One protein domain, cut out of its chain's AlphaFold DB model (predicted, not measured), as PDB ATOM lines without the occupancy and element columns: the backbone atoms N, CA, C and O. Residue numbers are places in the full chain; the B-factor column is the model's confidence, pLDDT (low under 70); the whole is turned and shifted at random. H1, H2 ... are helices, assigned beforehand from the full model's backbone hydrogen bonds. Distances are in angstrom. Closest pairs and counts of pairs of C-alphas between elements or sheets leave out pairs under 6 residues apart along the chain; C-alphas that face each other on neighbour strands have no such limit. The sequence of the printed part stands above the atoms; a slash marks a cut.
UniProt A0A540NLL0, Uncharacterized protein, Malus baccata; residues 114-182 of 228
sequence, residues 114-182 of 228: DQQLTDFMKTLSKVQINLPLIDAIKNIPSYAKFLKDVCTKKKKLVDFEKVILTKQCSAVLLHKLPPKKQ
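Overview. This is residues 114 to 182 of the 228 residues of an uncharacterized protein of Malus baccata (UniProt A0A540NLL0). The model is a flat, open horseshoe with an empty middle: H1 lies in one arm, H2 and H3 make a corner at the bend, and residues 152 to 166 run along the other arm to H4. The printed part has 69 residues with four named helices, H1 to H4 in order, no named strand, and the class all helix. It is extended, with a radius of gyration of the C-alphas of 20.5 A and spans of 61 by 39 by 12 A.

Arrangement. H1, residues 114 to 124, touches no helix. H2, residues 133 to 139, and H3, residues 141 to 151, touch only at the corner, at a steep tilt of 53 degrees, opposite ways; their closest C-alphas, of Ile 137 and Ala 144, are 4.9 A apart. H4, residues 167 to 173, is apart from H1, H2 and H3. In these four helices every O i to N i+4 pair is within hydrogen-bond range.

Along the chain. H1 begins at C-alpha 114 (-18.430, -6.068, -14.242) and measures 14.7 A from first to last C-alpha, H3 15.3 A. H4 ends at C-alpha 173 (-28.458, -22.916, -8.501).

Size, cuts and confidence. The C-alphas farthest apart, of Lys 138 and Gln 182, are 61.1 A apart. The printed part has no cut. The link from H3 to H4 is long. Residues 153 to 161 are among 15 with pLDDT under 70.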
ATOM      1  N   ASP A 114     -19.453  -5.118 -13.841       59.56
ATOM      2  CA  ASP A 114     -18.430  -6.068 -14.242       59.56
ATOM      3  C   ASP A 114     -17.125  -5.389 -14.619       59.56
ATOM      4  O   ASP A 114     -16.092  -6.017 -14.474       59.56
ATOM      5  N   GLN A 115     -17.104  -4.122 -15.044       68.56
ATOM      6  CA  GLN A 115     -15.852  -3.512 -15.506       68.56
ATOM      7  C   GLN A 115     -14.862  -3.308 -14.354       68.56
ATOM      8  O   GLN A 115     -13.733  -3.769 -14.441       68.56
ATOM      9  N   GLN A 116     -15.318  -2.762 -13.220       72.75
ATOM     10  CA  GLN A 116     -14.485  -2.625 -12.019       72.75
ATOM     11  C   GLN A 116     -14.061  -3.981 -11.440       72.75
ATOM     12  O   GLN A 116     -12.918  -4.132 -11.018       72.75
ATOM     13  N   LEU A 117     -14.948  -4.984 -11.450       77.50
ATOM     14  CA  LEU A 117     -14.614  -6.340 -11.006       77.50
ATOM     15  C   LEU A 117     -13.641  -7.027 -11.972       77.50
ATOM     16  O   LEU A 117     -12.717  -7.704 -11.539       77.50
ATOM     17  N   THR A 118     -13.810  -6.822 -13.276       80.00
ATOM     18  CA  THR A 118     -12.936  -7.351 -14.326       80.00
ATOM     19  C   THR A 118     -11.569  -6.689 -14.254       80.00
ATOM     20  O   THR A 118     -10.563  -7.380 -14.354       80.00
ATOM     21  N   ASP A 119     -11.500  -5.380 -14.027       82.00
ATOM     22  CA  ASP A 119     -10.250  -4.639 -13.859       82.00
ATOM     23  C   ASP A 119      -9.548  -5.020 -12.549       82.00
ATOM     24  O   ASP A 119      -8.325  -5.181 -12.524       82.00
ATOM     25  N   PHE A 120     -10.308  -5.275 -11.481       81.62
ATOM     26  CA  PHE A 120      -9.791  -5.835 -10.232       81.62
ATOM     27  C   PHE A 120      -9.234  -7.250 -10.433       81.62
ATOM     28  O   PHE A 120      -8.089  -7.512 -10.072       81.62
ATOM     29  N   MET A 121      -9.980  -8.142 -11.089       80.44
ATOM     30  CA  MET A 121      -9.528  -9.500 -11.411       80.44
ATOM     31  C   MET A 121      -8.328  -9.490 -12.363       80.44
ATOM     32  O   MET A 121      -7.409 -10.275 -12.169       80.44
ATOM     33  N   LYS A 122      -8.274  -8.562 -13.329       80.38
ATOM     34  CA  LYS A 122      -7.099  -8.313 -14.184       80.38
ATOM     35  C   LYS A 122      -5.901  -7.797 -13.391       80.38
ATOM     36  O   LYS A 122      -4.762  -8.045 -13.770       80.38
ATOM     37  N   THR A 123      -6.127  -7.039 -12.323       78.75
ATOM     38  CA  THR A 123      -5.052  -6.552 -11.448       78.75
ATOM     39  C   THR A 123      -4.536  -7.686 -10.565       78.75
ATOM     40  O   THR A 123      -3.330  -7.898 -10.498       78.75
ATOM     41  N   LEU A 124      -5.426  -8.493  -9.984       72.62
ATOM     42  CA  LEU A 124      -5.057  -9.699  -9.240       72.62
ATOM     43  C   LEU A 124      -4.393 -10.756 -10.127       72.62
ATOM     44  O   LEU A 124      -3.446 -11.397  -9.693       72.62
ATOM     45  N   SER A 125      -4.814 -10.903 -11.384       69.56
ATOM     46  CA  SER A 125      -4.180 -11.828 -12.327       69.56
ATOM     47  C   SER A 125      -2.777 -11.388 -12.743       69.56
ATOM     48  O   SER A 125      -2.029 -12.216 -13.250       69.56
ATOM     49  N   LYS A 126      -2.423 -10.102 -12.578       70.25
ATOM     50  CA  LYS A 126      -1.039  -9.608 -12.709       70.25
ATOM     51  C   LYS A 126      -0.218  -9.915 -11.457       70.25
ATOM     52  O   LYS A 126       0.993 -10.083 -11.553       70.25
ATOM     53  N   VAL A 127      -0.868 -10.028 -10.298       70.50
ATOM     54  CA  VAL A 127      -0.267 -10.514  -9.049       70.50
ATOM     55  C   VAL A 127      -0.251 -12.046  -9.079       70.50
ATOM     56  O   VAL A 127      -0.957 -12.732  -8.345       70.50
ATOM     57  N   GLN A 128       0.562 -12.606  -9.972       61.25
ATOM     58  CA  GLN A 128       0.872 -14.032  -9.945       61.25
ATOM     59  C   GLN A 128       1.973 -14.258  -8.921       61.25
ATOM     60  O   GLN A 128       3.155 -14.069  -9.199       61.25
ATOM     61  N   ILE A 129       1.587 -14.666  -7.716       67.19
ATOM     62  CA  ILE A 129       2.559 -15.203  -6.773       67.19
ATOM     63  C   ILE A 129       2.838 -16.639  -7.217       67.19
ATOM     64  O   ILE A 129       2.137 -17.572  -6.832       67.19
ATOM     65  N   ASN A 130       3.866 -16.810  -8.048       67.12
ATOM     66  CA  ASN A 130       4.451 -18.115  -8.349       67.12
ATOM     67  C   ASN A 130       5.249 -18.576  -7.128       67.12
ATOM     68  O   ASN A 130       6.475 -18.584  -7.148       67.12
ATOM     69  N   LEU A 131       4.557 -18.885  -6.030       72.75
ATOM     70  CA  LEU A 131       5.195 -19.489  -4.874       72.75
ATOM     71  C   LEU A 131       5.385 -20.971  -5.205       72.75
ATOM     72  O   LEU A 131       4.381 -21.665  -5.405       72.75
ATOM     73  N   PRO A 132       6.629 -21.474  -5.290       81.38
ATOM     74  CA  PRO A 132       6.857 -22.897  -5.467       81.38
ATOM     75  C   PRO A 132       6.045 -23.669  -4.432       81.38
ATOM     76  O   PRO A 132       5.951 -23.250  -3.277       81.38
ATOM     77  N   LEU A 133       5.463 -24.808  -4.816       77.69
ATOM     78  CA  LEU A 133       4.634 -25.598  -3.900       77.69
ATOM     79  C   LEU A 133       5.370 -25.885  -2.580       77.69
ATOM     80  O   LEU A 133       4.779 -25.811  -1.508       77.69
ATOM     81  N   ILE A 134       6.680 -26.135  -2.654       82.00
ATOM     82  CA  ILE A 134       7.530 -26.361  -1.482       82.00
ATOM     83  C   ILE A 134       7.558 -25.148  -0.537       82.00
ATOM     84  O   ILE A 134       7.505 -25.316   0.680       82.00
ATOM     85  N   ASP A 135       7.579 -23.934  -1.082       83.69
ATOM     86  CA  ASP A 135       7.603 -22.691  -0.319       83.69
ATOM     87  C   ASP A 135       6.214 -22.344   0.205       83.69
ATOM     88  O   ASP A 135       6.102 -21.832   1.313       83.69
ATOM     89  N   ALA A 136       5.144 -22.685  -0.516       85.94
ATOM     90  CA  ALA A 136       3.780 -22.572  -0.004       85.94
ATOM     91  C   ALA A 136       3.570 -23.485   1.210       85.94
ATOM     92  O   ALA A 136       3.032 -23.055   2.226       85.94
ATOM     93  N   ILE A 137       4.064 -24.723   1.150       84.50
ATOM     94  CA  ILE A 137       3.992 -25.666   2.272       84.50
ATOM     95  C   ILE A 137       4.796 -25.152   3.471       84.50
ATOM     96  O   ILE A 137       4.319 -25.237   4.601       84.50
ATOM     97  N   LYS A 138       5.995 -24.605   3.242       86.19
ATOM     98  CA  LYS A 138       6.857 -24.073   4.310       86.19
ATOM     99  C   LYS A 138       6.309 -22.790   4.940       86.19
ATOM    100  O   LYS A 138       6.303 -22.676   6.161       86.19
ATOM    101  N   ASN A 139       5.866 -21.834   4.124       86.12
ATOM    102  CA  ASN A 139       5.481 -20.495   4.579       86.12
ATOM    103  C   ASN A 139       4.021 -20.403   5.037       86.12
ATOM    104  O   ASN A 139       3.674 -19.476   5.765       86.12
ATOM    105  N   ILE A 140       3.159 -21.338   4.624       90.94
ATOM    106  CA  ILE A 140       1.735 -21.343   4.967       90.94
ATOM    107  C   ILE A 140       1.448 -22.578   5.842       90.94
ATOM    108  O   ILE A 140       1.180 -23.667   5.322       90.94
ATOM    109  N   PRO A 141       1.439 -22.436   7.184       88.69
ATOM    110  CA  PRO A 141       1.253 -23.559   8.106       88.69
ATOM    111  C   PRO A 141      -0.049 -24.341   7.885       88.69
ATOM    112  O   PRO A 141      -0.106 -25.550   8.125       88.69
ATOM    113  N   SER A 142      -1.106 -23.677   7.405       89.12
ATOM    114  CA  SER A 142      -2.382 -24.323   7.077       89.12
ATOM    115  C   SER A 142      -2.266 -25.285   5.893       89.12
ATOM    116  O   SER A 142      -2.925 -26.323   5.909       89.12
ATOM    117  N   TYR A 143      -1.394 -25.001   4.921       87.69
ATOM    118  CA  TYR A 143      -1.122 -25.870   3.775       87.69
ATOM    119  C   TYR A 143      -0.365 -27.130   4.204       87.69
ATOM    120  O   TYR A 143      -0.784 -28.240   3.877       87.69
ATOM    121  N   ALA A 144       0.689 -26.984   5.015       88.62
ATOM    122  CA  ALA A 144       1.399 -28.122   5.600       88.62
ATOM    123  C   ALA A 144       0.471 -29.000   6.452       88.62
ATOM    124  O   ALA A 144       0.475 -30.225   6.321       88.62
ATOM    125  N   LYS A 145      -0.368 -28.383   7.295       88.94
ATOM    126  CA  LYS A 145      -1.371 -29.095   8.098       88.94
ATOM    127  C   LYS A 145      -2.397 -29.804   7.214       88.94
ATOM    128  O   LYS A 145      -2.714 -30.956   7.477       88.94
ATOM    129  N   PHE A 146      -2.877 -29.154   6.155       85.75
ATOM    130  CA  PHE A 146      -3.816 -29.744   5.206       85.75
ATOM    131  C   PHE A 146      -3.228 -30.973   4.505       85.75
ATOM    132  O   PHE A 146      -3.845 -32.033   4.548       85.75
ATOM    133  N   LEU A 147      -2.026 -30.869   3.930       87.12
ATOM    134  CA  LEU A 147      -1.357 -32.007   3.293       87.12
ATOM    135  C   LEU A 147      -1.084 -33.128   4.295       87.12
ATOM    136  O   LEU A 147      -1.317 -34.291   3.988       87.12
ATOM    137  N   LYS A 148      -0.668 -32.791   5.520       87.25
ATOM    138  CA  LYS A 148      -0.507 -33.768   6.599       87.25
ATOM    139  C   LYS A 148      -1.827 -34.469   6.916       87.25
ATOM    140  O   LYS A 148      -1.839 -35.690   7.029       87.25
ATOM    141  N   ASP A 149      -2.935 -33.741   7.023       85.62
ATOM    142  CA  ASP A 149      -4.264 -34.304   7.294       85.62
ATOM    143  C   ASP A 149      -4.766 -35.206   6.149       85.62
ATOM    144  O   ASP A 149      -5.397 -36.231   6.414       85.62
ATOM    145  N   VAL A 150      -4.475 -34.840   4.893       82.25
ATOM    146  CA  VAL A 150      -4.801 -35.630   3.691       82.25
ATOM    147  C   VAL A 150      -3.957 -36.907   3.645       82.25
ATOM    148  O   VAL A 150      -4.505 -38.004   3.556       82.25
ATOM    149  N   CYS A 151      -2.633 -36.796   3.796       80.56
ATOM    150  CA  CYS A 151      -1.712 -37.937   3.774       80.56
ATOM    151  C   CYS A 151      -1.924 -38.896   4.956       80.56
ATOM    152  O   CYS A 151      -1.735 -40.102   4.817       80.56
ATOM    153  N   THR A 152      -2.351 -38.388   6.117       83.31
ATOM    154  CA  THR A 152      -2.670 -39.209   7.301       83.31
ATOM    155  C   THR A 152      -4.113 -39.723   7.317       83.31
ATOM    156  O   THR A 152      -4.538 -40.298   8.318       83.31
ATOM    157  N   LYS A 153      -4.876 -39.533   6.226       66.50
ATOM    158  CA  LYS A 153      -6.294 -39.927   6.076       66.50
ATOM    159  C   LYS A 153      -7.229 -39.387   7.174       66.50
ATOM    160  O   LYS A 153      -8.359 -39.856   7.298       66.50
ATOM    161  N   LYS A 154      -6.802 -38.382   7.955       62.66
ATOM    162  CA  LYS A 154      -7.632 -37.714   8.977       62.66
ATOM    163  C   LYS A 154      -8.740 -36.876   8.353       62.66
ATOM    164  O   LYS A 154      -9.798 -36.710   8.951       62.66
ATOM    165  N   LYS A 155      -8.512 -36.386   7.138       60.31
ATOM    166  CA  LYS A 155      -9.561 -35.896   6.252       60.31
ATOM    167  C   LYS A 155      -9.796 -36.965   5.198       60.31
ATOM    168  O   LYS A 155      -9.019 -37.075   4.253       60.31
ATOM    169  N   LYS A 156     -10.867 -37.752   5.342       62.94
ATOM    170  CA  LYS A 156     -11.479 -38.351   4.153       62.94
ATOM    171  C   LYS A 156     -11.810 -37.161   3.258       62.94
ATOM    172  O   LYS A 156     -12.501 -36.253   3.715       62.94
ATOM    173  N   LEU A 157     -11.235 -37.105   2.056       62.97
ATOM    174  CA  LEU A 157     -11.781 -36.251   1.007       62.97
ATOM    175  C   LEU A 157     -13.217 -36.733   0.879       62.97
ATOM    176  O   LEU A 157     -13.436 -37.851   0.432       62.97
ATOM    177  N   VAL A 158     -14.140 -35.990   1.489       59.91
ATOM    178  CA  VAL A 158     -15.545 -36.363   1.545       59.91
ATOM    179  C   VAL A 158     -15.951 -36.468   0.091       59.91
ATOM    180  O   VAL A 158     -15.934 -35.457  -0.614       59.91
ATOM    181  N   ASP A 159     -16.185 -37.699  -0.363       60.53
ATOM    182  CA  ASP A 159     -16.780 -37.968  -1.661       60.53
ATOM    183  C   ASP A 159     -17.936 -36.992  -1.790       60.53
ATOM    184  O   ASP A 159     -18.783 -36.957  -0.895       60.53
ATOM    185  N   PHE A 160     -17.891 -36.118  -2.800       62.84
ATOM    186  CA  PHE A 160     -18.870 -35.049  -2.964       62.84
ATOM    187  C   PHE A 160     -20.263 -35.629  -2.741       62.84
ATOM    188  O   PHE A 160     -20.739 -36.432  -3.548       62.84
ATOM    189  N   GLU A 161     -20.876 -35.282  -1.608       68.75
ATOM    190  CA  GLU A 161     -22.146 -35.863  -1.217       68.75
ATOM    191  C   GLU A 161     -23.156 -35.449  -2.281       68.75
ATOM    192  O   GLU A 161     -23.420 -34.263  -2.503       68.75
ATOM    193  N   LYS A 162     -23.649 -36.431  -3.037       72.88
ATOM    194  CA  LYS A 162     -24.555 -36.172  -4.146       72.88
ATOM    195  C   LYS A 162     -25.926 -35.835  -3.571       72.88
ATOM    196  O   LYS A 162     -26.749 -36.717  -3.350       72.88
ATOM    197  N   VAL A 163     -26.170 -34.550  -3.343       76.25
ATOM    198  CA  VAL A 163     -27.463 -34.060  -2.863       76.25
ATOM    199  C   VAL A 163     -28.464 -34.066  -4.019       76.25
ATOM    200  O   VAL A 163     -28.250 -33.430  -5.054       76.25
ATOM    201  N   ILE A 164     -29.570 -34.796  -3.866       80.94
ATOM    202  CA  ILE A 164     -30.652 -34.803  -4.856       80.94
ATOM    203  C   ILE A 164     -31.453 -33.510  -4.696       80.94
ATOM    204  O   ILE A 164     -32.164 -33.318  -3.713       80.94
ATOM    205  N   LEU A 165     -31.341 -32.614  -5.675       85.50
ATOM    206  CA  LEU A 165     -32.091 -31.360  -5.703       85.50
ATOM    207  C   LEU A 165     -33.413 -31.529  -6.456       85.50
ATOM    208  O   LEU A 165     -33.484 -32.190  -7.493       85.50
ATOM    209  N   THR A 166     -34.464 -30.864  -5.977       85.38
ATOM    210  CA  THR A 166     -35.713 -30.728  -6.735       85.38
ATOM    211  C   THR A 166     -35.504 -29.818  -7.952       85.38
ATOM    212  O   THR A 166     -34.603 -28.973  -7.972       85.38
ATOM    213  N   LYS A 167     -36.362 -29.944  -8.980       78.88
ATOM    214  CA  LYS A 167     -36.270 -29.125 -10.208       78.88
ATOM    215  C   LYS A 167     -36.203 -27.620  -9.910       78.88
ATOM    216  O   LYS A 167     -35.414 -26.924 -10.539       78.88
ATOM    217  N   GLN A 168     -36.961 -27.143  -8.920       79.00
ATOM    218  CA  GLN A 168     -36.964 -25.738  -8.496       79.00
ATOM    219  C   GLN A 168     -35.606 -25.308  -7.917       79.00
ATOM    220  O   GLN A 168     -35.036 -24.318  -8.362       79.00
ATOM    221  N   CYS A 169     -35.034 -26.090  -6.996       78.69
ATOM    222  CA  CYS A 169     -33.727 -25.789  -6.403       78.69
ATOM    223  C   CYS A 169     -32.597 -25.828  -7.441       78.69
ATOM    224  O   CYS A 169     -31.722 -24.965  -7.435       78.69
ATOM    225  N   SER A 170     -32.638 -26.789  -8.370       81.94
ATOM    226  CA  SER A 170     -31.643 -26.882  -9.445       81.94
ATOM    227  C   SER A 170     -31.699 -25.693 -10.412       81.94
ATOM    228  O   SER A 170     -30.656 -25.229 -10.864       81.94
ATOM    229  N   ALA A 171     -32.896 -25.163 -10.691       77.94
ATOM    230  CA  ALA A 171     -33.086 -23.998 -11.551       77.94
ATOM    231  C   ALA A 171     -32.454 -22.737 -10.940       77.94
ATOM    232  O   ALA A 171     -31.775 -21.988 -11.640       77.94
ATOM    233  N   VAL A 172     -32.611 -22.557  -9.622       81.06
ATOM    234  CA  VAL A 172     -32.002 -21.448  -8.872       81.06
ATOM    235  C   VAL A 172     -30.476 -21.548  -8.880       81.06
ATOM    236  O   VAL A 172     -29.813 -20.573  -9.218       81.06
ATOM    237  N   LEU A 173     -29.914 -22.721  -8.562       83.38
ATOM    238  CA  LEU A 173     -28.458 -22.916  -8.501       83.38
ATOM    239  C   LEU A 173     -27.771 -22.809  -9.868       83.38
ATOM    240  O   LEU A 173     -26.666 -22.289  -9.965       83.38
ATOM    241  N   LEU A 174     -28.408 -23.320 -10.923       82.31
ATOM    242  CA  LEU A 174     -27.845 -23.318 -12.274       82.31
ATOM    243  C   LEU A 174     -28.178 -22.042 -13.056       82.31
ATOM    244  O   LEU A 174     -27.861 -21.974 -14.242       82.31
ATOM    245  N   HIS A 175     -28.856 -21.069 -12.430       78.56
ATOM    246  CA  HIS A 175     -29.395 -19.873 -13.087       78.56
ATOM    247  C   HIS A 175     -30.179 -20.190 -14.375       78.56
ATOM    248  O   HIS A 175     -30.236 -19.393 -15.311       78.56
ATOM    249  N   LYS A 176     -30.796 -21.375 -14.435       79.19
ATOM    250  CA  LYS A 176     -31.604 -21.805 -15.573       79.19
ATOM    251  C   LYS A 176     -33.041 -21.410 -15.306       79.19
ATOM    252  O   LYS A 176     -33.647 -21.874 -14.343       79.19
ATOM    253  N   LEU A 177     -33.598 -20.577 -16.178       77.31
ATOM    254  CA  LEU A 177     -35.017 -20.253 -16.117       77.31
ATOM    255  C   LEU A 177     -35.842 -21.521 -16.386       77.31
ATOM    256  O   LEU A 177     -35.559 -22.237 -17.354       77.31
ATOM    257  N   PRO A 178     -36.853 -21.829 -15.555       75.94
ATOM    258  CA  PRO A 178     -37.773 -22.906 -15.865       75.94
ATOM    259  C   PRO A 178     -38.533 -22.577 -17.161       75.94
ATOM    260  O   PRO A 178     -38.787 -21.403 -17.448       75.94
ATOM    261  N   PRO A 179     -38.913 -23.594 -17.953       80.75
ATOM    262  CA  PRO A 179     -39.643 -23.371 -19.192       80.75
ATOM    263  C   PRO A 179     -40.960 -22.642 -18.906       80.75
ATOM    264  O   PRO A 179     -41.718 -23.035 -18.013       80.75
ATOM    265  N   LYS A 180     -41.233 -21.580 -19.676       81.50
ATOM    266  CA  LYS A 180     -42.488 -20.827 -19.601       81.50
ATOM    267  C   LYS A 180     -43.637 -21.777 -19.927       81.50
ATOM    268  O   LYS A 180     -43.722 -22.293 -21.039       81.50
ATOM    269  N   LYS A 181     -44.516 -22.020 -18.957       80.31
ATOM    270  CA  LYS A 181     -45.779 -22.701 -19.238       80.31
ATOM    271  C   LYS A 181     -46.686 -21.739 -19.996       80.31
ATOM    272  O   LYS A 181     -46.676 -20.540 -19.716       80.31
ATOM    273  N   GLN A 182     -47.421 -22.261 -20.973       78.69
ATOM    274  CA  GLN A 182     -48.458 -21.472 -21.625       78.69
ATOM    275  C   GLN A 182     -49.500 -21.051 -20.592       78.69
ATOM    276  O   GLN A 182     -49.759 -21.783 -19.632       78.69
TER     277      GLN A 182